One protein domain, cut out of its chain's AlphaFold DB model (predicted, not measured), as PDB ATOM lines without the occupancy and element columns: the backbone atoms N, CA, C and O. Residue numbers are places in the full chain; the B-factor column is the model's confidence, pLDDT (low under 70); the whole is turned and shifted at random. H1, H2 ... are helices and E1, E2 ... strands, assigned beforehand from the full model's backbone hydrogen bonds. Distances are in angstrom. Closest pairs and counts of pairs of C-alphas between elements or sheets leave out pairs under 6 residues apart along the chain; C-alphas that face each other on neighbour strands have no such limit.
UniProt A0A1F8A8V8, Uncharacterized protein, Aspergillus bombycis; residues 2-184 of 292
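This is residues 2 to 184 of the 292 residues of an uncharacterized protein of Aspergillus bombycis (UniProt A0A1F8A8V8). What is the main picture? A long, twisted wall of five strands, E1, E9, E8, E7 and E6, has one face bare and the other covered by loops, among them residues 57 to 64 and 176 to 181, and by the small hairpin E2 and E3 near one end. Near the other end lies H2, with the small hairpin E4 and E5 beyond it, while H1 lies farther out on the covered side. What is it made of? The printed part has 183 residues, in the order E1 E2 E3 H1 E4 E5 E6 E7 E8 E9 H2, and the large sheet, E1 - E9 - E8 - E7 - E6, is all antiparallel. It is mostly strand, though under half of the residues, 79 of 183, are in named elements; the whole is compact, with a radius of gyration of the C-alphas of 17.6 A, and spans 52 by 42 by 28 A.

How is the large sheet joined? E6, residues 105 to 111, E7, residues 114 to 123, E8, residues 133 to 146, and E9, residues 150 to 163, form a meander, each strand the antiparallel neighbour of the one before, with three hairpins in a row. N 107 and O 118 are 2.8 A apart between E6 and E7, N 136 and O 121 are 2.9 A apart between E7 and E8, and N 153 and O 143 are 2.7 A apart between E8 and E9. E1, residues 8 to 18, is the antiparallel neighbour of E9 at 163 degrees, with N 12 and O 158 at 2.9 A; E1 and E6 are the edge strands. How far does the sheet turn? From edge to edge its strands' lines turn by 79 degrees. Where are the small hairpins? E2, residues 21 to 23, and E3, residues 33 to 36, form an antiparallel hairpin with N 21 and O 35 at 2.9 A; the closest C-alphas of E2 and E8 are those of Val 22 and Glu 142, 7.9 A apart. E4, residues 73 to 76, and E5, residues 79 to 82, form another, with N 81 and O 74 at 2.8 A. And the helices? H2, residues 169 to 172, only grazes the large sheet with its residues 170 to 172; its closest C-alphas to E9 are those of Ala 171 and Ala 162, 6.1 A, and to E4 those of Glu 169 and Leu 76, 5.7 A. H1, residues 49 to 52, is not on that sheet. Both helices are too short for an O i to N i+4 pair, and each has its one O i to N i+3 pair within hydrogen-bond range.

Where do the strands begin and end? E1 begins at C-alpha 8, (-25.929, 34.289, -114.689), and E9 ends at C-alpha 163, (-30.932, 37.023, -109.105). How long are they? From first to last C-alpha E9 measures 41.6 A, E8 40.9 A, E1 32.9 A, E7 27.2 A and E6 16.5 A. Where does the last element end? H2 ends at C-alpha 172, (-25.544, 43.287, -119.757).

How large is it? The two C-alphas farthest apart are those of Asn 2 and Gly 38, 55.4 A. Is it continuous, and which links are long? The printed part has no cut; the links E3 to H1, H1 to E4 and E5 to E6 are long, with 12, 20 and 22 residues. Short pairings also occur outside the named strands, as between residues 61 to 62 and 178 to 179, antiparallel. Where is confidence low? The mean pLDDT of the printed part is 71.2, and 69 residues are under 70, among them residues 2 to 32, 45 to 56 and 163 to 182.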
ATOM      1  N   ASN A   2     -39.833  22.846-108.121       32.16
ATOM      2  CA  ASN A   2     -38.785  23.829-107.880       32.16
ATOM      3  C   ASN A   2     -38.524  24.565-109.191       32.16
ATOM      4  O   ASN A   2     -38.104  23.935-110.160       32.16
ATOM      5  N   ALA A   3     -38.776  25.872-109.214       33.50
ATOM      6  CA  ALA A   3     -38.100  26.721-110.177       33.50
ATOM      7  C   ALA A   3     -36.603  26.667-109.843       33.50
ATOM      8  O   ALA A   3     -36.227  26.838-108.683       33.50
ATOM      9  N   PHE A   4     -35.771  26.372-110.835       35.62
ATOM     10  CA  PHE A   4     -34.353  26.685-110.736       35.62
ATOM     11  C   PHE A   4     -34.237  28.188-110.990       35.62
ATOM     12  O   PHE A   4     -34.612  28.651-112.065       35.62
ATOM     13  N   GLU A   5     -33.771  28.943-109.996       40.62
ATOM     14  CA  GLU A   5     -33.310  30.313-110.224       40.62
ATOM     15  C   GLU A   5     -32.039  30.209-111.082       40.62
ATOM     16  O   GLU A   5     -31.016  29.692-110.630       40.62
ATOM     17  N   GLU A   6     -32.127  30.595-112.358       48.25
ATOM     18  CA  GLU A   6     -31.010  30.505-113.302       48.25
ATOM     19  C   GLU A   6     -30.098  31.727-113.125       48.25
ATOM     20  O   GLU A   6     -30.350  32.806-113.655       48.25
ATOM     21  N   GLU A   7     -29.062  31.567-112.300       46.56
ATOM     22  CA  GLU A   7     -28.098  32.616-111.970       46.56
ATOM     23  C   GLU A   7     -27.041  32.769-113.079       46.56
ATOM     24  O   GLU A   7     -26.290  31.840-113.379       46.56
ATOM     25  N   VAL A   8     -26.958  33.959-113.686       53.28
ATOM     26  CA  VAL A   8     -25.929  34.289-114.689       53.28
ATOM     27  C   VAL A   8     -24.757  34.997-114.015       53.28
ATOM     28  O   VAL A   8     -24.825  36.196-113.760       53.28
ATOM     29  N   GLU A   9     -23.676  34.254-113.767       46.25
ATOM     30  CA  GLU A   9     -22.378  34.799-113.344       46.25
ATOM     31  C   GLU A   9     -21.609  35.391-114.541       46.25
ATOM     32  O   GLU A   9     -21.543  34.797-115.624       46.25
ATOM     33  N   ARG A  10     -20.967  36.547-114.345       52.91
ATOM     34  CA  ARG A  10     -20.054  37.192-115.305       52.91
ATOM     35  C   ARG A  10     -18.739  37.555-114.636       52.91
ATOM     36  O   ARG A  10     -18.732  37.827-113.443       52.91
ATOM     37  N   ARG A  11     -17.632  37.567-115.393       41.88
ATOM     38  CA  ARG A  11     -16.274  37.748-114.844       41.88
ATOM     39  C   ARG A  11     -15.356  38.588-115.743       41.88
ATOM     40  O   ARG A  11     -15.071  38.198-116.879       41.88
ATOM     41  N   TYR A  12     -14.831  39.701-115.220       49.25
ATOM     42  CA  TYR A  12     -13.970  40.652-115.947       49.25
ATOM     43  C   TYR A  12     -12.657  40.929-115.215       49.25
ATOM     44  O   TYR A  12     -12.671  41.394-114.083       49.25
ATOM     45  N   VAL A  13     -11.509  40.714-115.873       36.09
ATOM     46  CA  VAL A  13     -10.178  40.817-115.240       36.09
ATOM     47  C   VAL A  13      -9.354  41.965-115.816       36.09
ATOM     48  O   VAL A  13      -9.048  41.965-117.013       36.09
ATOM     49  N   TRP A  14      -8.925  42.885-114.952       42.22
ATOM     50  CA  TRP A  14      -8.026  44.003-115.247       42.22
ATOM     51  C   TRP A  14      -6.683  43.811-114.533       42.22
ATOM     52  O   TRP A  14      -6.619  43.844-113.308       42.22
ATOM     53  N   THR A  15      -5.583  43.655-115.273       33.09
ATOM     54  CA  THR A  15      -4.248  43.447-114.689       33.09
ATOM     55  C   THR A  15      -3.309  44.634-114.953       33.09
ATOM     56  O   THR A  15      -3.116  45.027-116.106       33.09
ATOM     57  N   ILE A  16      -2.648  45.150-113.908       40.47
ATOM     58  CA  ILE A  16      -1.697  46.277-113.958       40.47
ATOM     59  C   ILE A  16      -0.303  45.837-113.464       40.47
ATOM     60  O   ILE A  16      -0.166  45.334-112.349       40.47
ATOM     61  N   CYS A  17       0.750  46.027-114.273       32.72
ATOM     62  CA  CYS A  17       2.152  45.747-113.898       32.72
ATOM     63  C   CYS A  17       2.823  46.933-113.177       32.72
ATOM     64  O   CYS A  17       2.963  47.996-113.781       32.72
ATOM     65  N   ILE A  18       3.296  46.747-111.936       38.72
ATOM     66  CA  ILE A  18       3.880  47.804-111.075       38.72
ATOM     67  C   ILE A  18       4.957  47.183-110.125       38.72
ATOM     68  O   ILE A  18       5.404  46.061-110.342       38.72
ATOM     69  N   SER A  19       5.416  47.871-109.074       32.66
ATOM     70  CA  SER A  19       5.971  47.293-107.822       32.66
ATOM     71  C   SER A  19       5.080  47.771-106.671       32.66
ATOM     72  O   SER A  19       4.838  48.966-106.636       32.66
ATOM     73  N   ILE A  20       4.527  46.911-105.804       36.03
ATOM     74  CA  ILE A  20       3.292  47.260-105.063       36.03
ATOM     75  C   ILE A  20       3.338  46.942-103.563       36.03
ATOM     76  O   ILE A  20       3.890  45.925-103.143       36.03
ATOM     77  N   PHE A  21       2.697  47.831-102.804       29.50
ATOM     78  CA  PHE A  21       1.901  47.562-101.604       29.50
ATOM     79  C   PHE A  21       0.574  48.333-101.767       29.50
ATOM     80  O   PHE A  21       0.625  49.563-101.893       29.50
ATOM     81  N   VAL A  22      -0.594  47.673-101.809       39.59
ATOM     82  CA  VAL A  22      -1.892  48.376-101.846       39.59
ATOM     83  C   VAL A  22      -2.481  48.483-100.442       39.59
ATOM     84  O   VAL A  22      -2.663  47.494 -99.739       39.59
ATOM     85  N   GLN A  23      -2.868  49.696-100.056       36.53
ATOM     86  CA  GLN A  23      -3.888  49.906 -99.036       36.53
ATOM     87  C   GLN A  23      -5.215  50.134 -99.764       36.53
ATOM     88  O   GLN A  23      -5.482  51.236-100.242       36.53
ATOM     89  N   ILE A  24      -6.008  49.072 -99.903       45.25
ATOM     90  CA  ILE A  24      -7.350  49.125-100.501       45.25
ATOM     91  C   ILE A  24      -8.308  49.657 -99.423       45.25
ATOM     92  O   ILE A  24      -8.210  49.202 -98.276       45.25
ATOM     93  N   PRO A  25      -9.200  50.616 -99.724       44.59
ATOM     94  CA  PRO A  25     -10.122  51.138 -98.727       44.59
ATOM     95  C   PRO A  25     -11.126  50.064 -98.296       44.59
ATOM     96  O   PRO A  25     -11.728  49.379 -99.118       44.59
ATOM     97  N   LEU A  26     -11.383  49.989 -96.993       40.62
ATOM     98  CA  LEU A  26     -12.741  49.701 -96.536       40.62
ATOM     99  C   LEU A  26     -13.526  51.012 -96.679       40.62
ATOM    100  O   LEU A  26     -12.920  52.084 -96.598       40.62
ATOM    101  N   LEU A  27     -14.856  50.984 -96.798       42.22
ATOM    102  CA  LEU A  27     -15.643  52.228 -96.918       42.22
ATOM    103  C   LEU A  27     -15.651  53.127 -95.653       42.22
ATOM    104  O   LEU A  27     -16.387  54.103 -95.606       42.22
ATOM    105  N   TRP A  28     -14.811  52.815 -94.659       39.47
ATOM    106  CA  TRP A  28     -14.506  53.631 -93.475       39.47
ATOM    107  C   TRP A  28     -12.990  53.786 -93.221       39.47
ATOM    108  O   TRP A  28     -12.570  54.210 -92.148       39.47
ATOM    109  N   SER A  29     -12.134  53.418 -94.184       35.25
ATOM    110  CA  SER A  29     -10.675  53.586 -94.115       35.25
ATOM    111  C   SER A  29     -10.134  54.191 -95.416       35.25
ATOM    112  O   SER A  29      -9.366  53.575 -96.151       35.25
ATOM    113  N   HIS A  30     -10.540  55.441 -95.669       52.38
ATOM    114  CA  HIS A  30     -10.409  56.230 -96.913       52.38
ATOM    115  C   HIS A  30      -8.971  56.562 -97.390       52.38
ATOM    116  O   HIS A  30      -8.744  57.519 -98.124       52.38
ATOM    117  N   HIS A  31      -7.975  55.770 -96.995       51.59
ATOM    118  CA  HIS A  31      -6.574  55.887 -97.390       51.59
ATOM    119  C   HIS A  31      -6.225  54.926 -98.537       51.59
ATOM    120  O   HIS A  31      -5.308  54.114 -98.405       51.59
ATOM    121  N   SER A  32      -6.933  55.045 -99.662       62.97
ATOM    122  CA  SER A  32      -6.667  54.314-100.911       62.97
ATOM    123  C   SER A  32      -5.253  54.614-101.423       62.97
ATOM    124  O   SER A  32      -5.031  55.638-102.068       62.97
ATOM    125  N   LYS A  33      -4.259  53.774-101.112       70.69
ATOM    126  CA  LYS A  33      -2.850  54.010-101.482       70.69
ATOM    127  C   LYS A  33      -2.326  52.885-102.348       70.69
ATOM    128  O   LYS A  33      -2.400  51.720-101.972       70.69
ATOM    129  N   LEU A  34      -1.705  53.256-103.457       72.12
ATOM    130  CA  LEU A  34      -0.982  52.349-104.338       72.12
ATOM    131  C   LEU A  34       0.499  52.697-104.206       72.12
ATOM    132  O   LEU A  34       0.999  53.589-104.890       72.12
ATOM    133  N   ASN A  35       1.186  52.070-103.251       73.62
ATOM    134  CA  ASN A  35       2.564  52.420-102.917       73.62
ATOM    135  C   ASN A  35       3.555  51.652-103.795       73.62
ATOM    136  O   ASN A  35       3.580  50.424-103.804       73.62
ATOM    137  N   VAL A  36       4.422  52.395-104.479       69.19
ATOM    138  CA  VAL A  36       5.429  51.900-105.416       69.19
ATOM    139  C   VAL A  36       6.804  52.297-104.919       69.19
ATOM    140  O   VAL A  36       7.138  53.479-104.871       69.19
ATOM    141  N   SER A  37       7.590  51.311-104.488       72.94
ATOM    142  CA  SER A  37       8.903  51.536-103.858       72.94
ATOM    143  C   SER A  37       8.852  52.561-102.706       72.94
ATOM    144  O   SER A  37       9.762  53.366-102.542       72.94
ATOM    145  N   GLY A  38       7.758  52.552-101.931       74.75
ATOM    146  CA  GLY A  38       7.500  53.485-100.823       74.75
ATOM    147  C   GLY A  38       6.753  54.778-101.190       74.75
ATOM    148  O   GLY A  38       6.391  55.528-100.290       74.75
ATOM    149  N   LYS A  39       6.477  55.040-102.474       75.19
ATOM    150  CA  LYS A  39       5.792  56.253-102.954       75.19
ATOM    151  C   LYS A  39       4.360  55.953-103.400       75.19
ATOM    152  O   LYS A  39       4.172  55.140-104.298       75.19
ATOM    153  N   ASN A  40       3.358  56.625-102.837       76.19
ATOM    154  CA  ASN A  40       1.982  56.531-103.336       76.19
ATOM    155  C   ASN A  40       1.877  57.101-104.765       76.19
ATOM    156  O   ASN A  40       2.387  58.194-105.015       76.19
ATOM    157  N   ILE A  41       1.218  56.382-105.680       74.44
ATOM    158  CA  ILE A  41       1.043  56.798-107.085       74.44
ATOM    159  C   ILE A  41      -0.407  57.088-107.495       74.44
ATOM    160  O   ILE A  41      -0.632  57.337-108.676       74.44
ATOM    161  N   VAL A  42      -1.375  57.042-106.576       73.06
ATOM    162  CA  VAL A  42      -2.783  57.394-106.855       73.06
ATOM    163  C   VAL A  42      -3.264  58.546-105.982       73.06
ATOM    164  O   VAL A  42      -2.821  58.687-104.839       73.06
ATOM    165  N   LEU A  43      -4.188  59.352-106.501       73.88
ATOM    166  CA  LEU A  43      -4.865  60.372-105.705       73.88
ATOM    167  C   LEU A  43      -5.776  59.728-104.653       73.88
ATOM    168  O   LEU A  43      -6.447  58.728-104.902       73.88
ATOM    169  N   ASN A  44      -5.785  60.326-103.465       71.38
ATOM    170  CA  ASN A  44      -6.667  60.003-102.350       71.38
ATOM    171  C   ASN A  44      -6.882  61.258-101.496       71.38
ATOM    172  O   ASN A  44      -6.205  62.273-101.672       71.38
ATOM    173  N   PHE A  45      -7.827  61.180-100.563       68.25
ATOM    174  CA  PHE A  45      -8.041  62.216 -99.560       68.25
ATOM    175  C   PHE A  45      -7.298  61.847 -98.271       68.25
ATOM    176  O   PHE A  45      -7.219  60.682 -97.885       68.25
ATOM    177  N   LEU A  46      -6.767  62.858 -97.581       62.81
ATOM    178  CA  LEU A  46      -6.057  62.703 -96.304       62.81
ATOM    179  C   LEU A  46      -6.988  62.834 -95.081       62.81
ATOM    180  O   LEU A  46      -6.514  62.913 -93.951       62.81
ATOM    181  N   THR A  47      -8.301  62.937 -95.306       58.00
ATOM    182  CA  THR A  47      -9.313  63.293 -94.298       58.00
ATOM    183  C   THR A  47     -10.648  62.616 -94.589       58.00
ATOM    184  O   THR A  47     -11.057  62.541 -95.746       58.00
ATOM    185  N   GLU A  48     -11.370  62.234 -93.536       56.47
ATOM    186  CA  GLU A  48     -12.635  61.475 -93.564       56.47
ATOM    187  C   GLU A  48     -13.824  62.195 -94.232       56.47
ATOM    188  O   GLU A  48     -14.823  61.566 -94.563       56.47
ATOM    189  N   ASP A  49     -13.723  63.499 -94.510       58.03
ATOM    190  CA  ASP A  49     -14.786  64.321 -95.122       58.03
ATOM    191  C   ASP A  49     -15.036  64.017 -96.626       58.03
ATOM    192  O   ASP A  49     -15.664  64.792 -97.347       58.03
ATOM    193  N   TYR A  50     -14.528  62.872 -97.092       59.00
ATOM    194  CA  TYR A  50     -14.562  62.314 -98.447       59.00
ATOM    195  C   TYR A  50     -15.977  62.239 -99.034       59.00
ATOM    196  O   TYR A  50     -16.212  62.748-100.128       59.00
ATOM    197  N   ALA A  51     -16.945  61.714 -98.274       56.88
ATOM    198  CA  ALA A  51     -18.338  61.550 -98.711       56.88
ATOM    199  C   ALA A  51     -19.081  62.879 -98.991       56.88
ATOM    200  O   ALA A  51     -20.220  62.865 -99.446       56.88
ATOM    201  N   LYS A  52     -18.454  64.034 -98.720       62.56
ATOM    202  CA  LYS A  52     -18.964  65.377 -99.061       62.56
ATOM    203  C   LYS A  52     -18.118  66.103-100.115       62.56
ATOM    204  O   LYS A  52     -18.410  67.252-100.432       62.56
ATOM    205  N   ARG A  53     -17.013  65.499-100.569       60.44
ATOM    206  CA  ARG A  53     -15.947  66.164-101.345       60.44
ATOM    207  C   ARG A  53     -15.441  65.364-102.541       60.44
ATOM    208  O   ARG A  53     -14.724  65.928-103.362       60.44
ATOM    209  N   ASN A  54     -15.786  64.082-102.657       63.19
ATOM    210  CA  ASN A  54     -15.301  63.226-103.734       63.19
ATOM    211  C   ASN A  54     -16.116  63.329-105.037       63.19
ATOM    212  O   ASN A  54     -16.363  62.332-105.703       63.19
ATOM    213  N   GLU A  55     -16.489  64.545-105.434       68.06
ATOM    214  CA  GLU A  55     -17.008  64.833-106.780       68.06
ATOM    215  C   GLU A  55     -16.073  64.327-107.913       68.06
ATOM    216  O   GLU A  55     -16.577  63.886-108.943       68.06
ATOM    217  N   PRO A  56     -14.729  64.276-107.745       67.88
ATOM    218  CA  PRO A  56     -13.835  63.633-108.714       67.88
ATOM    219  C   PRO A  56     -13.840  62.092-108.715       67.88
ATOM    220  O   PRO A  56     -13.137  61.498-109.534       67.88
ATOM    221  N   HIS A  57     -14.572  61.434-107.809       70.00
ATOM    222  CA  HIS A  57     -14.678  59.975-107.698       70.00
ATOM    223  C   HIS A  57     -13.344  59.217-107.462       70.00
ATOM    224  O   HIS A  57     -13.125  58.135-107.997       70.00
ATOM    225  N   PHE A  58     -12.397  59.751-106.684       71.44
ATOM    226  CA  PHE A  58     -11.059  59.160-106.490       71.44
ATOM    227  C   PHE A  58     -11.059  57.763-105.839       71.44
ATOM    228  O   PHE A  58     -11.224  57.622-104.630       71.44
ATOM    229  N   GLY A  59     -10.731  56.739-106.631       67.88
ATOM    230  CA  GLY A  59     -10.494  55.362-106.183       67.88
ATOM    231  C   GLY A  59     -11.754  54.503-106.031       67.88
ATOM    232  O   GLY A  59     -11.673  53.422-105.453       67.88
ATOM    233  N   GLU A  60     -12.899  54.971-106.526       75.25
ATOM    234  CA  GLU A  60     -14.202  54.336-106.308       75.25
ATOM    235  C   GLU A  60     -14.542  53.244-107.328       75.25
ATOM    236  O   GLU A  60     -14.163  53.340-108.499       75.25
ATOM    237  N   THR A  61     -15.315  52.245-106.883       78.44
ATOM    238  CA  THR A  61     -16.029  51.293-107.747       78.44
ATOM    239  C   THR A  61     -17.307  51.953-108.259       78.44
ATOM    240  O   THR A  61     -18.308  52.020-107.552       78.44
ATOM    241  N   ILE A  62     -17.267  52.427-109.498       77.19
ATOM    242  CA  ILE A  62     -18.388  53.068-110.180       77.19
ATOM    243  C   ILE A  62     -19.319  52.016-110.780       77.19
ATOM    244  O   ILE A  62     -18.880  51.167-111.557       77.19
ATOM    245  N   GLY A  63     -20.614  52.153-110.508       76.88
ATOM    246  CA  GLY A  63     -21.686  51.351-111.097       76.88
ATOM    247  C   GLY A  63     -23.055  51.823-110.593       76.88
ATOM    248  O   GLY A  63     -23.145  52.812-109.886       76.88
ATOM    249  N   ARG A  64     -24.179  51.203-110.938       78.06
ATOM    250  CA  ARG A  64     -24.348  50.042-111.823       78.06
ATOM    251  C   ARG A  64     -24.005  50.313-113.288       78.06
ATOM    252  O   ARG A  64     -23.804  49.382-114.046       78.06
ATOM    253  N   VAL A  65     -23.933  51.582-113.690       77.88
ATOM    254  CA  VAL A  65     -23.537  51.979-115.046       77.88
ATOM    255  C   VAL A  65     -22.581  53.163-114.963       77.88
ATOM    256  O   VAL A  65     -22.973  54.252-114.538       77.88
ATOM    257  N   ALA A  66     -21.326  52.967-115.365       76.25
ATOM    258  CA  ALA A  66     -20.330  54.030-115.411       76.25
ATOM    259  C   ALA A  66     -20.551  55.010-116.575       76.25
ATOM    260  O   ALA A  66     -21.049  54.652-117.644       76.25
ATOM    261  N   ASN A  67     -20.094  56.254-116.389       78.31
ATOM    262  CA  ASN A  67     -20.302  57.359-117.329       78.31
ATOM    263  C   ASN A  67     -21.807  57.656-117.546       78.31
ATOM    264  O   ASN A  67     -22.611  57.390-116.653       78.31
ATOM    265  N   ARG A  68     -22.177  58.302-118.660       81.94
ATOM    266  CA  ARG A  68     -23.490  58.931-118.875       81.94
ATOM    267  C   ARG A  68     -24.472  58.087-119.697       81.94
ATOM    268  O   ARG A  68     -24.194  57.699-120.828       81.94
ATOM    269  N   LEU A  69     -25.682  57.942-119.164       81.88
ATOM    270  CA  LEU A  69     -26.892  57.457-119.827       81.88
ATOM    271  C   LEU A  69     -27.738  58.640-120.308       81.88
ATOM    272  O   LEU A  69     -28.286  59.404-119.502       81.88
ATOM    273  N   LYS A  70     -27.881  58.767-121.631       84.38
ATOM    274  CA  LYS A  70     -28.649  59.844-122.271       84.38
ATOM    275  C   LYS A  70     -30.081  59.905-121.733       84.38
ATOM    276  O   LYS A  70     -30.746  58.879-121.615       84.38
ATOM    277  N   ASN A  71     -30.567  61.111-121.435       87.44
ATOM    278  CA  ASN A  71     -31.926  61.369-120.930       87.44
ATOM    279  C   ASN A  71     -32.285  60.647-119.604       87.44
ATOM    280  O   ASN A  71     -33.460  60.637-119.227       87.44
ATOM    281  N   ALA A  72     -31.303  60.046-118.914       89.38
ATOM    282  CA  ALA A  72     -31.487  59.134-117.781       89.38
ATOM    283  C   ALA A  72     -32.440  57.970-118.096       89.38
ATOM    284  O   ALA A  72     -33.286  57.618-117.280       89.38
ATOM    285  N   THR A  73     -32.356  57.405-119.300       84.56
ATOM    286  CA  THR A  73     -33.209  56.286-119.724       84.56
ATOM    287  C   THR A  73     -32.355  55.105-120.170       84.56
ATOM    288  O   THR A  73     -31.364  55.289-120.875       84.56
ATOM    289  N   VAL A  74     -32.752  53.893-119.784       79.81
ATOM    290  CA  VAL A  74     -32.212  52.635-120.318       79.81
ATOM    291  C   VAL A  74     -33.372  51.754-120.786       79.81
ATOM    292  O   VAL A  74     -34.402  51.694-120.121       79.81
ATOM    293  N   CYS A  75     -33.222  51.102-121.938       77.88
ATOM    294  CA  CYS A  75     -34.194  50.135-122.443       77.88
ATOM    295  C   CYS A  75     -33.681  48.728-122.117       77.88
ATOM    296  O   CYS A  75     -32.529  48.424-122.428       77.88
ATOM    297  N   LEU A  76     -34.506  47.908-121.464       77.31
ATOM    298  CA  LEU A  76     -34.165  46.564-120.990       77.31
ATOM    299  C   LEU A  76     -35.318  45.614-121.337       77.31
ATOM    300  O   LEU A  76     -36.459  45.858-120.940       77.31
ATOM    301  N   ASN A  77     -35.054  44.576-122.136       73.38
ATOM    302  CA  ASN A  77     -36.060  43.673-122.714       73.38
ATOM    303  C   ASN A  77     -37.241  44.418-123.387       73.38
ATOM    304  O   ASN A  77     -38.393  43.986-123.341       73.38
ATOM    305  N   GLY A  78     -36.965  45.571-124.009       78.06
ATOM    306  CA  GLY A  78     -37.980  46.409-124.663       78.06
ATOM    307  C   GLY A  78     -38.893  47.204-123.716       78.06
ATOM    308  O   GLY A  78     -39.876  47.782-124.179       78.06
ATOM    309  N   ARG A  79     -38.591  47.251-122.411       80.25
ATOM    310  CA  ARG A  79     -39.208  48.161-121.432       80.25
ATOM    311  C   ARG A  79     -38.254  49.332-121.159       80.25
ATOM    312  O   ARG A  79     -37.071  49.112-120.907       80.25
ATOM    313  N   ASP A  80     -38.761  50.564-121.173       83.06
ATOM    314  CA  ASP A  80     -37.973  51.760-120.845       83.06
ATOM    315  C   ASP A  80     -37.996  52.043-119.334       83.06
ATOM    316  O   ASP A  80     -39.059  52.218-118.735       83.06
ATOM    317  N   TYR A  81     -36.814  52.150-118.727       84.12
ATOM    318  CA  TYR A  81     -36.612  52.476-117.316       84.12
ATOM    319  C   TYR A  81     -36.050  53.897-117.179       84.12
ATOM    320  O   TYR A  81     -34.993  54.221-117.724       84.12
ATOM    321  N   MET A  82     -36.770  54.751-116.445       91.88
ATOM    322  CA  MET A  82     -36.379  56.133-116.147       91.88
ATOM    323  C   MET A  82     -35.613  56.182-114.823       91.88
ATOM    324  O   MET A  82     -36.159  55.846-113.774       91.88
ATOM    325  N   LEU A  83     -34.360  56.624-114.877       90.12
ATOM    326  CA  LEU A  83     -33.398  56.580-113.778       90.12
ATOM    327  C   LEU A  83     -33.342  57.918-113.010       90.12
ATOM    328  O   LEU A  83     -34.288  58.716-113.015       90.12
ATOM    329  N   ASP A  84     -32.260  58.157-112.274       93.12
ATOM    330  CA  ASP A  84     -31.974  59.452-111.650       93.12
ATOM    331  C   ASP A  84     -31.392  60.455-112.649       93.12
ATOM    332  O   ASP A  84     -30.601  60.099-113.513       93.12
ATOM    333  N   LYS A  85     -31.768  61.729-112.510       93.25
ATOM    334  CA  LYS A  85     -31.197  62.837-113.288       93.25
ATOM    335  C   LYS A  85     -30.222  63.612-112.412       93.25
ATOM    336  O   LYS A  85     -30.594  64.607-111.798       93.25
ATOM    337  N   ASN A  86     -29.007  63.080-112.307       91.38
ATOM    338  CA  ASN A  86     -27.900  63.640-111.529       91.38
ATOM    339  C   ASN A  86     -26.845  64.362-112.396       91.38
ATOM    340  O   ASN A  86     -26.010  65.068-111.845       91.38
ATOM    341  N   ASP A  87     -26.914  64.256-113.730       85.12
ATOM    342  CA  ASP A  87     -26.096  65.021-114.684       85.12
ATOM    343  C   ASP A  87     -27.021  65.755-115.672       85.12
ATOM    344  O   ASP A  87     -27.467  65.164-116.650       85.12
ATOM    345  N   PRO A  88     -27.361  67.034-115.430       91.19
ATOM    346  CA  PRO A  88     -28.488  67.734-116.054       91.19
ATOM    347  C   PRO A  88     -29.715  66.901-116.495       91.19
ATOM    348  O   PRO A  88     -30.649  66.720-115.717       91.19
ATOM    349  N   ALA A  89     -29.765  66.431-117.748       92.31
ATOM    350  CA  ALA A  89     -30.864  65.611-118.277       92.31
ATOM    351  C   ALA A  89     -30.591  64.091-118.240       92.31
ATOM    352  O   ALA A  89     -31.505  63.303-118.489       92.31
ATOM    353  N   ASN A  90     -29.349  63.700-117.959       86.62
ATOM    354  CA  ASN A  90     -28.772  62.363-118.004       86.62
ATOM    355  C   ASN A  90     -28.672  61.727-116.605       86.62
ATOM    356  O   ASN A  90     -28.731  62.411-115.582       86.62
ATOM    357  N   CYS A  91     -28.455  60.411-116.583       84.62
ATOM    358  CA  CYS A  91     -27.956  59.695-115.407       84.62
ATOM    359  C   CYS A  91     -26.450  59.496-115.594       84.62
ATOM    360  O   CYS A  91     -26.042  59.028-116.655       84.62
ATOM    361  N   ILE A  92     -25.626  59.834-114.607       85.06
ATOM    362  CA  ILE A  92     -24.194  59.523-114.581       85.06
ATOM    363  C   ILE A  92     -23.890  58.588-113.408       85.06
ATOM    364  O   ILE A  92     -24.514  58.709-112.353       85.06
ATOM    365  N   HIS A  93     -22.940  57.665-113.586       81.25
ATOM    366  CA  HIS A  93     -22.379  56.847-112.498       81.25
ATOM    367  C   HIS A  93     -23.452  56.130-111.646       81.25
ATOM    368  O   HIS A  93     -23.394  56.122-110.429       81.25
ATOM    369  N   GLY A  94     -24.480  55.558-112.281       80.94
ATOM    370  CA  GLY A  94     -25.546  54.829-111.576       80.94
ATOM    371  C   GLY A  94     -26.570  55.674-110.796       80.94
ATOM    372  O   GLY A  94     -27.466  55.095-110.181       80.94
ATOM    373  N   GLY A  95     -26.515  57.008-110.851       88.81
ATOM    374  CA  GLY A  95     -27.535  57.890-110.266       88.81
ATOM    375  C   GLY A  95     -27.205  58.386-108.855       88.81
ATOM    376  O   GLY A  95     -26.045  58.459-108.467       88.81
ATOM    377  N   PHE A  96     -28.219  58.733-108.051       90.38
ATOM    378  CA  PHE A  96     -28.001  59.169-106.658       90.38
ATOM    379  C   PHE A  96     -27.708  58.000-105.697       90.38
ATOM    380  O   PHE A  96     -27.415  58.215-104.522       90.38
ATOM    381  N   LYS A  97     -27.807  56.760-106.192       88.88
ATOM    382  CA  LYS A  97     -27.443  55.516-105.499       88.88
ATOM    383  C   LYS A  97     -26.420  54.701-106.304       88.88
ATOM    384  O   LYS A  97     -26.478  53.471-106.297       88.88
ATOM    385  N   GLY A  98     -25.502  55.376-106.997       86.62
ATOM    386  CA  GLY A  98     -24.357  54.713-107.614       86.62
ATOM    387  C   GLY A  98     -23.563  53.884-106.598       86.62
ATOM    388  O   GLY A  98     -23.645  54.105-105.382       86.62
ATOM    389  N   TRP A  99     -22.863  52.861-107.084       85.44
ATOM    390  CA  TRP A  99     -22.173  51.853-106.270       85.44
ATOM    391  C   TRP A  99     -21.047  52.444-105.424       85.44
ATOM    392  O   TRP A  99     -20.753  51.937-104.345       85.44
ATOM    393  N   GLU A 100     -20.495  53.575-105.843       80.56
ATOM    394  CA  GLU A 100     -19.536  54.352-105.075       80.56
ATOM    395  C   GLU A 100     -20.109  54.944-103.776       80.56
ATOM    396  O   GLU A 100     -19.370  55.141-102.814       80.56
ATOM    397  N   GLN A 101     -21.432  55.124-103.695       84.19
ATOM    398  CA  GLN A 101     -22.140  55.502-102.465       84.19
ATOM    399  C   GLN A 101     -22.497  54.296-101.568       84.19
ATOM    400  O   GLN A 101     -23.164  54.471-100.547       84.19
ATOM    401  N   GLN A 102     -22.121  53.063-101.939       86.31
ATOM    402  CA  GLN A 102     -22.598  51.829-101.295       86.31
ATOM    403  C   GLN A 102     -21.511  51.109-100.494       86.31
ATOM    404  O   GLN A 102     -20.347  51.041-100.882       86.31
ATOM    405  N   TYR A 103     -21.903  50.496 -99.374       85.75
ATOM    406  CA  TYR A 103     -20.977  49.719 -98.553       85.75
ATOM    407  C   TYR A 103     -20.739  48.317 -99.130       85.75
ATOM    408  O   TYR A 103     -21.575  47.422 -98.989       85.75
ATOM    409  N   PHE A 104     -19.561  48.110 -99.719       87.50
ATOM    410  CA  PHE A 104     -19.067  46.783-100.076       87.50
ATOM    411  C   PHE A 104     -18.467  46.078 -98.852       87.50
ATOM    412  O   PHE A 104     -17.561  46.591 -98.192       87.50
ATOM    413  N   TYR A 105     -18.939  44.862 -98.574       88.88
ATOM    414  CA  TYR A 105     -18.483  44.045 -97.453       88.88
ATOM    415  C   TYR A 105     -17.132  43.376 -97.764       88.88
ATOM    416  O   TYR A 105     -17.055  42.611 -98.729       88.88
ATOM    417  N   PRO A 106     -16.078  43.627 -96.964       90.00
ATOM    418  CA  PRO A 106     -14.745  43.081 -97.197       90.00
ATOM    419  C   PRO A 106     -14.584  41.658 -96.642       90.00
ATOM    420  O   PRO A 106     -15.083  41.334 -95.565       90.00
ATOM    421  N   ALA A 107     -13.790  40.834 -97.324       90.88
ATOM    422  CA  ALA A 107     -13.287  39.559 -96.821       90.88
ATOM    423  C   ALA A 107     -11.888  39.262 -97.386       90.88
ATOM    424  O   ALA A 107     -11.643  39.445 -98.577       90.88
ATOM    425  N   GLN A 108     -10.976  38.749 -96.555       92.44
ATOM    426  CA  GLN A 108      -9.747  38.121 -97.052       92.44
ATOM    427  C   GLN A 108     -10.061  36.684 -97.464       92.44
ATOM    428  O   GLN A 108     -10.542  35.894 -96.650       92.44
ATOM    429  N   GLN A 109      -9.815  36.349 -98.726       93.50
ATOM    430  CA  GLN A 109     -10.098  35.034 -99.304       93.50
ATOM    431  C   GLN A 109      -9.016  34.670-100.331       93.50
ATOM    432  O   GLN A 109      -8.140  35.477-100.639       93.50
ATOM    433  N   LYS A 110      -9.058  33.443-100.864       91.75
ATOM    434  CA  LYS A 110      -8.209  33.051-101.994       91.75
ATOM    435  C   LYS A 110      -9.016  32.998-103.287       91.75
ATOM    436  O   LYS A 110     -10.013  32.285-103.333       91.75
ATOM    437  N   THR A 111      -8.532  33.660-104.337       85.69
ATOM    438  CA  THR A 111      -8.984  33.453-105.726       85.69
ATOM    439  C   THR A 111      -7.796  33.056-106.602       85.69
ATOM    440  O   THR A 111      -6.658  33.444-106.332       85.69
ATOM    441  N   HIS A 112      -8.016  32.199-107.602       85.19
ATOM    442  CA  HIS A 112      -6.976  31.655-108.500       85.19
ATOM    443  C   HIS A 112      -5.705  31.136-107.780       85.19
ATOM    444  O   HIS A 112      -4.587  31.251-108.289       85.19
ATOM    445  N   GLY A 113      -5.874  30.590-106.567       89.25
ATOM    446  CA  GLY A 113      -4.802  30.080-105.695       89.25
ATOM    447  C   GLY A 113      -3.990  31.139-104.927       89.25
ATOM    448  O   GLY A 113      -3.041  30.784-104.230       89.25
ATOM    449  N   ARG A 114      -4.341  32.425-105.037       89.50
ATOM    450  CA  ARG A 114      -3.623  33.586-104.479       89.50
ATOM    451  C   ARG A 114      -4.444  34.237-103.375       89.50
ATOM    452  O   ARG A 114      -5.666  34.200-103.433       89.50
ATOM    453  N   ASP A 115      -3.785  34.848-102.398       92.12
ATOM    454  CA  ASP A 115      -4.460  35.679-101.397       92.12
ATOM    455  C   ASP A 115      -4.958  36.985-102.026       92.12
ATOM    456  O   ASP A 115      -4.234  37.641-102.777       92.12
ATOM    457  N   ALA A 116      -6.206  37.339-101.730       88.62
ATOM    458  CA  ALA A 116      -6.902  38.474-102.310       88.62
ATOM    459  C   ALA A 116      -7.875  39.105-101.305       88.62
ATOM    460  O   ALA A 116      -8.359  38.456-100.371       88.62
ATOM    461  N   TRP A 117      -8.198  40.374-101.531       89.38
ATOM    462  CA  TRP A 117      -9.323  41.030-100.873       89.38
ATOM    463  C   TRP A 117     -10.553  40.959-101.768       89.38
ATOM    464  O   TRP A 117     -10.538  41.486-102.878       89.38
ATOM    465  N   ARG A 118     -11.617  40.333-101.269       89.12
ATOM    466  CA  ARG A 118     -12.946  40.339-101.877       89.12
ATOM    467  C   ARG A 118     -13.790  41.443-101.248       89.12
ATOM    468  O   ARG A 118     -13.816  41.570-100.027       89.12
ATOM    469  N   PHE A 119     -14.525  42.179-102.066       88.94
ATOM    470  CA  PHE A 119     -15.475  43.213-101.667       88.94
ATOM    471  C   PHE A 119     -16.815  42.912-102.332       88.94
ATOM    472  O   PHE A 119     -16.868  42.894-103.553       88.94
ATOM    473  N   SER A 120     -17.885  42.661-101.574       90.69
ATOM    474  CA  SER A 120     -19.187  42.251-102.136       90.69
ATOM    475  C   SER A 120     -20.336  43.164-101.698       90.69
ATOM    476  O   SER A 120     -20.452  43.457-100.507       90.69
ATOM    477  N   TYR A 121     -21.202  43.569-102.630       90.81
ATOM    478  CA  TYR A 121     -22.398  44.389-102.395       90.81
ATOM    479  C   TYR A 121     -23.603  43.830-103.172       90.81
ATOM    480  O   TYR A 121     -23.469  43.393-104.312       90.81
ATOM    481  N   THR A 122     -24.789  43.868-102.559       91.62
ATOM    482  CA  THR A 122     -26.059  43.459-103.181       91.62
ATOM    483  C   THR A 122     -26.865  44.710-103.530       91.62
ATOM    484  O   THR A 122     -27.509  45.308-102.662       91.62
ATOM    485  N   ASN A 123     -26.836  45.105-104.801       89.19
ATOM    486  CA  ASN A 123     -27.667  46.166-105.353       89.19
ATOM    487  C   ASN A 123     -29.081  45.616-105.568       89.19
ATOM    488  O   ASN A 123     -29.284  44.755-106.419       89.19
ATOM    489  N   LYS A 124     -30.050  46.056-104.763       90.81
ATOM    490  CA  LYS A 124     -31.410  45.504-104.791       90.81
ATOM    491  C   LYS A 124     -32.203  46.015-105.988       90.81
ATOM    492  O   LYS A 124     -31.926  47.091-106.513       90.81
ATOM    493  N   ASP A 125     -33.242  45.266-106.344       88.56
ATOM    494  CA  ASP A 125     -34.258  45.730-107.288       88.56
ATOM    495  C   ASP A 125     -34.762  47.138-106.922       88.56
ATOM    496  O   ASP A 125     -35.042  47.443-105.759       88.56
ATOM    497  N   SER A 126     -34.847  47.999-107.934       85.94
ATOM    498  CA  SER A 126     -35.215  49.414-107.861       85.94
ATOM    499  C   SER A 126     -34.262  50.343-107.078       85.94
ATOM    500  O   SER A 126     -34.510  51.554-107.043       85.94
ATOM    501  N   ASP A 127     -33.131  49.875-106.528       85.69
ATOM    502  CA  ASP A 127     -32.063  50.783-106.076       85.69
ATOM    503  C   ASP A 127     -31.377  51.444-107.289       85.69
ATOM    504  O   ASP A 127     -31.053  50.805-108.289       85.69
ATOM    505  N   GLY A 128     -31.231  52.773-107.248       79.94
ATOM    506  CA  GLY A 128     -30.861  53.579-108.425       79.94
ATOM    507  C   GLY A 128     -31.920  53.582-109.541       79.94
ATOM    508  O   GLY A 128     -31.650  54.083-110.631       79.94
ATOM    509  N   LYS A 129     -33.121  53.032-109.278       89.06
ATOM    510  CA  LYS A 129     -34.210  52.753-110.241       89.06
ATOM    511  C   LYS A 129     -33.849  51.744-111.344       89.06
ATOM    512  O   LYS A 129     -34.585  51.626-112.322       89.06
ATOM    513  N   PHE A 130     -32.754  51.001-111.191       86.25
ATOM    514  CA  PHE A 130     -32.477  49.848-112.046       86.25
ATOM    515  C   PHE A 130     -33.351  48.661-111.618       86.25
ATOM    516  O   PHE A 130     -33.518  48.453-110.416       86.25
ATOM    517  N   PRO A 131     -33.902  47.875-112.555       86.00
ATOM    518  CA  PRO A 131     -34.623  46.659-112.205       86.00
ATOM    519  C   PRO A 131     -33.675  45.555-111.718       86.00
ATOM    520  O   PRO A 131     -32.483  45.543-112.044       86.00
ATOM    521  N   GLU A 132     -34.260  44.596-111.004       85.25
ATOM    522  CA  GLU A 132     -33.657  43.348-110.518       85.25
ATOM    523  C   GLU A 132     -32.512  43.518-109.511       85.25
ATOM    524  O   GLU A 132     -31.798  44.521-109.468       85.25
ATOM    525  N   THR A 133     -32.321  42.479-108.695       87.94
ATOM    526  CA  THR A 133     -31.232  42.433-107.717       87.94
ATOM    527  C   THR A 133     -29.967  41.883-108.367       87.94
ATOM    528  O   THR A 133     -29.972  40.758-108.868       87.94
ATOM    529  N   VAL A 134     -28.877  42.650-108.311       85.69
ATOM    530  CA  VAL A 134     -27.533  42.218-108.714       85.69
ATOM    531  C   VAL A 134     -26.620  42.142-107.501       85.69
ATOM    532  O   VAL A 134     -26.535  43.075-106.702       85.69
ATOM    533  N   GLU A 135     -25.897  41.037-107.389       87.75
ATOM    534  CA  GLU A 135     -24.764  40.909-106.485       87.75
ATOM    535  C   GLU A 135     -23.487  41.195-107.268       87.75
ATOM    536  O   GLU A 135     -23.158  40.496-108.223       87.75
ATOM    537  N   VAL A 136     -22.778  42.252-106.873       84.56
ATOM    538  CA  VAL A 136     -21.487  42.634-107.443       84.56
ATOM    539  C   VAL A 136     -20.385  42.308-106.448       84.56
ATOM    540  O   VAL A 136     -20.462  42.631-105.259       84.56
ATOM    541  N   THR A 137     -19.328  41.679-106.946       84.69
ATOM    542  CA  THR A 137     -18.125  41.355-106.191       84.69
ATOM    543  C   THR A 137     -16.886  41.881-106.912       84.69
ATOM    544  O   THR A 137     -16.730  41.728-108.119       84.69
ATOM    545  N   VAL A 138     -15.980  42.499-106.157       83.25
ATOM    546  CA  VAL A 138     -14.693  43.011-106.634       83.25
ATOM    547  C   VAL A 138     -13.566  42.324-105.877       83.25
ATOM    548  O   VAL A 138     -13.467  42.423-104.653       83.25
ATOM    549  N   TRP A 139     -12.693  41.642-106.605       80.56
ATOM    550  CA  TRP A 139     -11.494  40.998-106.089       80.56
ATOM    551  C   TRP A 139     -10.266  41.834-106.406       80.56
ATOM    552  O   TRP A 139     -10.016  42.142-107.566       80.56
ATOM    553  N   TYR A 140      -9.443  42.116-105.403       80.12
ATOM    554  CA  TYR A 140      -8.124  42.719-105.563       80.12
ATOM    555  C   TYR A 140      -7.057  41.691-105.186       80.12
ATOM    556  O   TYR A 140      -6.915  41.320-104.019       80.12
ATOM    557  N   THR A 141      -6.300  41.236-106.183       80.56
ATOM    558  CA  THR A 141      -5.263  40.211-106.039       80.56
ATOM    559  C   THR A 141      -3.889  40.821-106.301       80.56
ATOM    560  O   THR A 141      -3.538  41.133-107.443       80.56
ATOM    561  N   GLU A 142      -3.085  40.974-105.249       82.50
ATOM    562  CA  GLU A 142      -1.671  41.331-105.378       82.50
ATOM    563  C   GLU A 142      -0.822  40.086-105.653       82.50
ATOM    564  O   GLU A 142      -0.924  39.074-104.960       82.50
ATOM    565  N   TYR A 143       0.070  40.149-106.642       79.75
ATOM    566  CA  TYR A 143       1.066  39.096-106.845       79.75
ATOM    567  C   TYR A 143       2.310  39.587-107.586       79.75
ATOM    568  O   TYR A 143       2.429  40.753-107.948       79.75
ATOM    569  N   TYR A 144       3.263  38.687-107.828       80.62
ATOM    570  CA  TYR A 144       4.465  38.974-108.605       80.62
ATOM    571  C   TYR A 144       4.567  38.031-109.811       80.62
ATOM    572  O   TYR A 144       4.378  36.823-109.678       80.62
ATOM    573  N   LYS A 145       4.885  38.580-110.989       75.12
ATOM    574  CA  LYS A 145       5.358  37.824-112.158       75.12
ATOM    575  C   LYS A 145       6.877  37.942-112.219       75.12
ATOM    576  O   LYS A 145       7.425  39.046-112.171       75.12
ATOM    577  N   GLN A 146       7.548  36.801-112.341       74.00
ATOM    578  CA  GLN A 146       8.955  36.750-112.708       74.00
ATOM    579  C   GLN A 146       9.053  36.439-114.202       74.00
ATOM    580  O   GLN A 146       8.443  35.507-114.713       74.00
ATOM    581  N   ASP A 147       9.774  37.313-114.881       69.00
ATOM    582  CA  ASP A 147      10.032  37.382-116.317       69.00
ATOM    583  C   ASP A 147      11.510  37.838-116.402       69.00
ATOM    584  O   ASP A 147      12.286  37.613-115.472       69.00
ATOM    585  N   THR A 148      11.909  38.583-117.427       66.88
ATOM    586  CA  THR A 148      13.187  39.319-117.493       66.88
ATOM    587  C   THR A 148      13.486  40.215-116.277       66.88
ATOM    588  O   THR A 148      14.648  40.532-116.025       66.88
ATOM    589  N   ARG A 149      12.466  40.636-115.511       65.75
ATOM    590  CA  ARG A 149      12.575  41.324-114.207       65.75
ATOM    591  C   ARG A 149      11.405  40.917-113.302       65.75
ATOM    592  O   ARG A 149      10.355  40.522-113.809       65.75
ATOM    593  N   ARG A 150      11.548  41.070-111.977       69.31
ATOM    594  CA  ARG A 150      10.418  40.975-111.032       69.31
ATOM    595  C   ARG A 150       9.454  42.135-111.293       69.31
ATOM    596  O   ARG A 150       9.845  43.294-111.187       69.31
ATOM    597  N   LYS A 151       8.206  41.811-111.621       71.50
ATOM    598  CA  LYS A 151       7.085  42.748-111.775       71.50
ATOM    599  C   LYS A 151       6.066  42.397-110.697       71.50
ATOM    600  O   LYS A 151       5.681  41.233-110.612       71.50
ATOM    601  N   ALA A 152       5.654  43.343-109.865       73.06
ATOM    602  CA  ALA A 152       4.418  43.166-109.112       73.06
ATOM    603  C   ALA A 152       3.220  43.381-110.043       73.06
ATOM    604  O   ALA A 152       3.335  43.950-111.132       73.06
ATOM    605  N   MET A 153       2.076  42.907-109.592       73.38
ATOM    606  CA  MET A 153       0.833  42.851-110.326       73.38
ATOM    607  C   MET A 153      -0.277  43.214-109.350       73.38
ATOM    608  O   MET A 153      -0.381  42.570-108.307       73.38
ATOM    609  N   LEU A 154      -1.098  44.202-109.696       73.81
ATOM    610  CA  LEU A 154      -2.437  44.311-109.133       73.81
ATOM    611  C   LEU A 154      -3.401  43.805-110.193       73.81
ATOM    612  O   LEU A 154      -3.407  44.300-111.321       73.81
ATOM    613  N   GLU A 155      -4.159  42.781-109.845       74.06
ATOM    614  CA  GLU A 155      -5.182  42.194-110.696       74.06
ATOM    615  C   GLU A 155      -6.526  42.393-110.018       74.06
ATOM    616  O   GLU A 155      -6.688  42.046-108.849       74.06
ATOM    617  N   ILE A 156      -7.443  43.031-110.740       73.25
ATOM    618  CA  ILE A 156      -8.746  43.429-110.235       73.25
ATOM    619  C   ILE A 156      -9.791  42.696-111.064       73.25
ATOM    620  O   ILE A 156      -9.905  42.921-112.272       73.25
ATOM    621  N   GLU A 157     -10.477  41.756-110.427       77.12
ATOM    622  CA  GLU A 157     -11.465  40.883-111.052       77.12
ATOM    623  C   GLU A 157     -12.857  41.246-110.538       77.12
ATOM    624  O   GLU A 157     -13.103  41.259-109.334       77.12
ATOM    625  N   TYR A 158     -13.753  41.568-111.462       72.75
ATOM    626  CA  TYR A 158     -15.160  41.823-111.192       72.75
ATOM    627  C   TYR A 158     -15.952  40.559-111.453       72.75
ATOM    628  O   TYR A 158     -15.781  39.946-112.505       72.75
ATOM    629  N   GLU A 159     -16.819  40.214-110.514       76.88
ATOM    630  CA  GLU A 159     -17.852  39.201-110.648       76.88
ATOM    631  C   GLU A 159     -19.217  39.874-110.475       76.88
ATOM    632  O   GLU A 159     -19.392  40.704-109.581       76.88
ATOM    633  N   GLU A 160     -20.186  39.501-111.300       74.06
ATOM    634  CA  GLU A 160     -21.577  39.942-111.163       74.06
ATOM    635  C   GLU A 160     -22.511  38.750-111.319       74.06
ATOM    636  O   GLU A 160     -22.303  37.934-112.220       74.06
ATOM    637  N   SER A 161     -23.560  38.681-110.500       74.31
ATOM    638  CA  SER A 161     -24.702  37.806-110.752       74.31
ATOM    639  C   SER A 161     -26.031  38.536-110.575       74.31
ATOM    640  O   SER A 161     -26.206  39.355-109.673       74.31
ATOM    641  N   ALA A 162     -26.981  38.260-111.471       73.19
ATOM    642  CA  ALA A 162     -28.353  38.748-111.375       73.19
ATOM    643  C   ALA A 162     -29.246  37.645-110.800       73.19
ATOM    644  O   ALA A 162     -29.287  36.534-111.333       73.19
ATOM    645  N   ARG A 163     -29.976  37.951-109.721       66.44
ATOM    646  CA  ARG A 163     -30.932  37.023-109.105       66.44
ATOM    647  C   ARG A 163     -32.346  37.322-109.587       66.44
ATOM    648  O   ARG A 163     -32.772  38.475-109.567       66.44
ATOM    649  N   ASN A 164     -33.083  36.265-109.935       58.28
ATOM    650  CA  ASN A 164     -34.443  36.331-110.483       58.28
ATOM    651  C   ASN A 164     -34.542  37.190-111.756       58.28
ATOM    652  O   ASN A 164     -35.293  38.161-111.805       58.28
ATOM    653  N   MET A 165     -33.784  36.807-112.790       56.53
ATOM    654  CA  MET A 165     -33.839  37.447-114.108       56.53
ATOM    655  C   MET A 165     -35.227  37.295-114.765       56.53
ATOM    656  O   MET A 165     -35.560  36.230-115.284       56.53
ATOM    657  N   GLU A 166     -35.994  38.384-114.855       60.44
ATOM    658  CA  GLU A 166     -36.951  38.571-115.957       60.44
ATOM    659  C   GLU A 166     -36.229  39.070-117.228       60.44
ATOM    660  O   GLU A 166     -36.778  39.007-118.334       60.44
ATOM    661  N   CYS A 167     -35.010  39.602-117.086       59.94
ATOM    662  CA  CYS A 167     -34.318  40.343-118.125       59.94
ATOM    663  C   CYS A 167     -32.791  40.152-118.112       59.94
ATOM    664  O   CYS A 167     -32.035  40.846-117.445       59.94
ATOM    665  N   GLU A 168     -32.305  39.272-118.989       62.78
ATOM    666  CA  GLU A 168     -30.874  39.007-119.215       62.78
ATOM    667  C   GLU A 168     -30.063  40.262-119.638       62.78
ATOM    668  O   GLU A 168     -28.839  40.304-119.502       62.78
ATOM    669  N   GLU A 169     -30.715  41.316-120.150       62.84
ATOM    670  CA  GLU A 169     -30.071  42.603-120.467       62.84
ATOM    671  C   GLU A 169     -29.739  43.449-119.230       62.84
ATOM    672  O   GLU A 169     -28.876  44.328-119.290       62.84
ATOM    673  N   THR A 170     -30.375  43.159-118.100       59.03
ATOM    674  CA  THR A 170     -30.200  43.837-116.809       59.03
ATOM    675  C   THR A 170     -28.833  43.523-116.184       59.03
ATOM    676  O   THR A 170     -28.267  44.365-115.480       59.03
ATOM    677  N   ALA A 171     -28.254  42.360-116.516       56.19
ATOM    678  CA  ALA A 171     -26.841  42.039-116.293       56.19
ATOM    679  C   ALA A 171     -25.925  42.669-117.366       56.19
ATOM    680  O   ALA A 171     -24.878  43.214-117.037       56.19
ATOM    681  N   LYS A 172     -26.339  42.697-118.647       59.34
ATOM    682  CA  LYS A 172     -25.544  43.287-119.757       59.34
ATOM    683  C   LYS A 172     -25.247  44.782-119.609       59.34
ATOM    684  O   LYS A 172     -24.344  45.293-120.262       59.34
ATOM    685  N   HIS A 173     -26.018  45.492-118.790       55.31
ATOM    686  CA  HIS A 173     -25.763  46.899-118.479       55.31
ATOM    687  C   HIS A 173     -24.923  47.096-117.210       55.31
ATOM    688  O   HIS A 173     -24.298  48.146-117.085       55.31
ATOM    689  N   ALA A 174     -24.869  46.098-116.320       50.47
ATOM    690  CA  ALA A 174     -24.006  46.104-115.141       50.47
ATOM    691  C   ALA A 174     -22.518  45.950-115.533       50.47
ATOM    692  O   ALA A 174     -21.685  46.690-115.018       50.47
ATOM    693  N   ASP A 175     -22.237  45.176-116.602       54.03
ATOM    694  CA  ASP A 175     -20.930  45.006-117.279       54.03
ATOM    695  C   ASP A 175     -20.081  46.302-117.442       54.03
ATOM    696  O   ASP A 175     -18.859  46.241-117.605       54.03
ATOM    697  N   ASN A 176     -20.705  47.487-117.449       59.78
ATOM    698  CA  ASN A 176     -20.064  48.803-117.539       59.78
ATOM    699  C   ASN A 176     -19.614  49.336-116.157       59.78
ATOM    700  O   ASN A 176     -19.967  50.451-115.759       59.78
ATOM    701  N   ILE A 177     -18.824  48.535-115.437       56.75
ATOM    702  CA  ILE A 177     -18.177  48.890-114.162       56.75
ATOM    703  C   ILE A 177     -16.857  49.631-114.433       56.75
ATOM    704  O   ILE A 177     -16.137  49.314-115.385       56.75
ATOM    705  N   TYR A 178     -16.483  50.591-113.584       63.44
ATOM    706  CA  TYR A 178     -15.227  51.342-113.723       63.44
ATOM    707  C   TYR A 178     -14.561  51.613-112.366       63.44
ATOM    708  O   TYR A 178     -15.250  51.864-111.383       63.44
ATOM    709  N   ILE A 179     -13.222  51.613-112.314       60.03
ATOM    710  CA  ILE A 179     -12.483  52.154-111.162       60.03
ATOM    711  C   ILE A 179     -11.997  53.542-111.511       60.03
ATOM    712  O   ILE A 179     -11.141  53.710-112.380       60.03
ATOM    713  N   SER A 180     -12.450  54.525-110.751       61.91
ATOM    714  CA  SER A 180     -12.070  55.919-110.948       61.91
ATOM    715  C   SER A 180     -10.732  56.255-110.252       61.91
ATOM    716  O   SER A 180     -10.614  57.142-109.410       61.91
ATOM    717  N   SER A 181      -9.683  55.488-110.578       65.88
ATOM    718  CA  SER A 181      -8.316  55.671-110.059       65.88
ATOM    719  C   SER A 181      -7.517  56.678-110.890       65.88
ATOM    720  O   SER A 181      -7.158  56.398-112.032       65.88
ATOM    721  N   TYR A 182      -7.157  57.811-110.285       67.38
ATOM    722  CA  TYR A 182      -6.303  58.839-110.893       67.38
ATOM    723  C   TYR A 182      -4.852  58.653-110.451       67.38
ATOM    724  O   TYR A 182      -4.590  58.468-109.261       67.38
ATOM    725  N   PHE A 183      -3.908  58.726-111.391       72.56
ATOM    726  CA  PHE A 183      -2.500  58.390-111.161       72.56
ATOM    727  C   PHE A 183      -1.581  59.623-111.166       72.56
ATOM    728  O   PHE A 183      -1.619  60.437-112.082       72.56
ATOM    729  N   THR A 184      -0.680  59.713-110.187       72.75
ATOM    730  CA  THR A 184       0.326  60.783-110.044       72.75
ATOM    731  C   THR A 184       1.730  60.198-109.896       72.75
ATOM    732  O   THR A 184       2.294  60.119-108.802       72.75
TER     733      THR A 184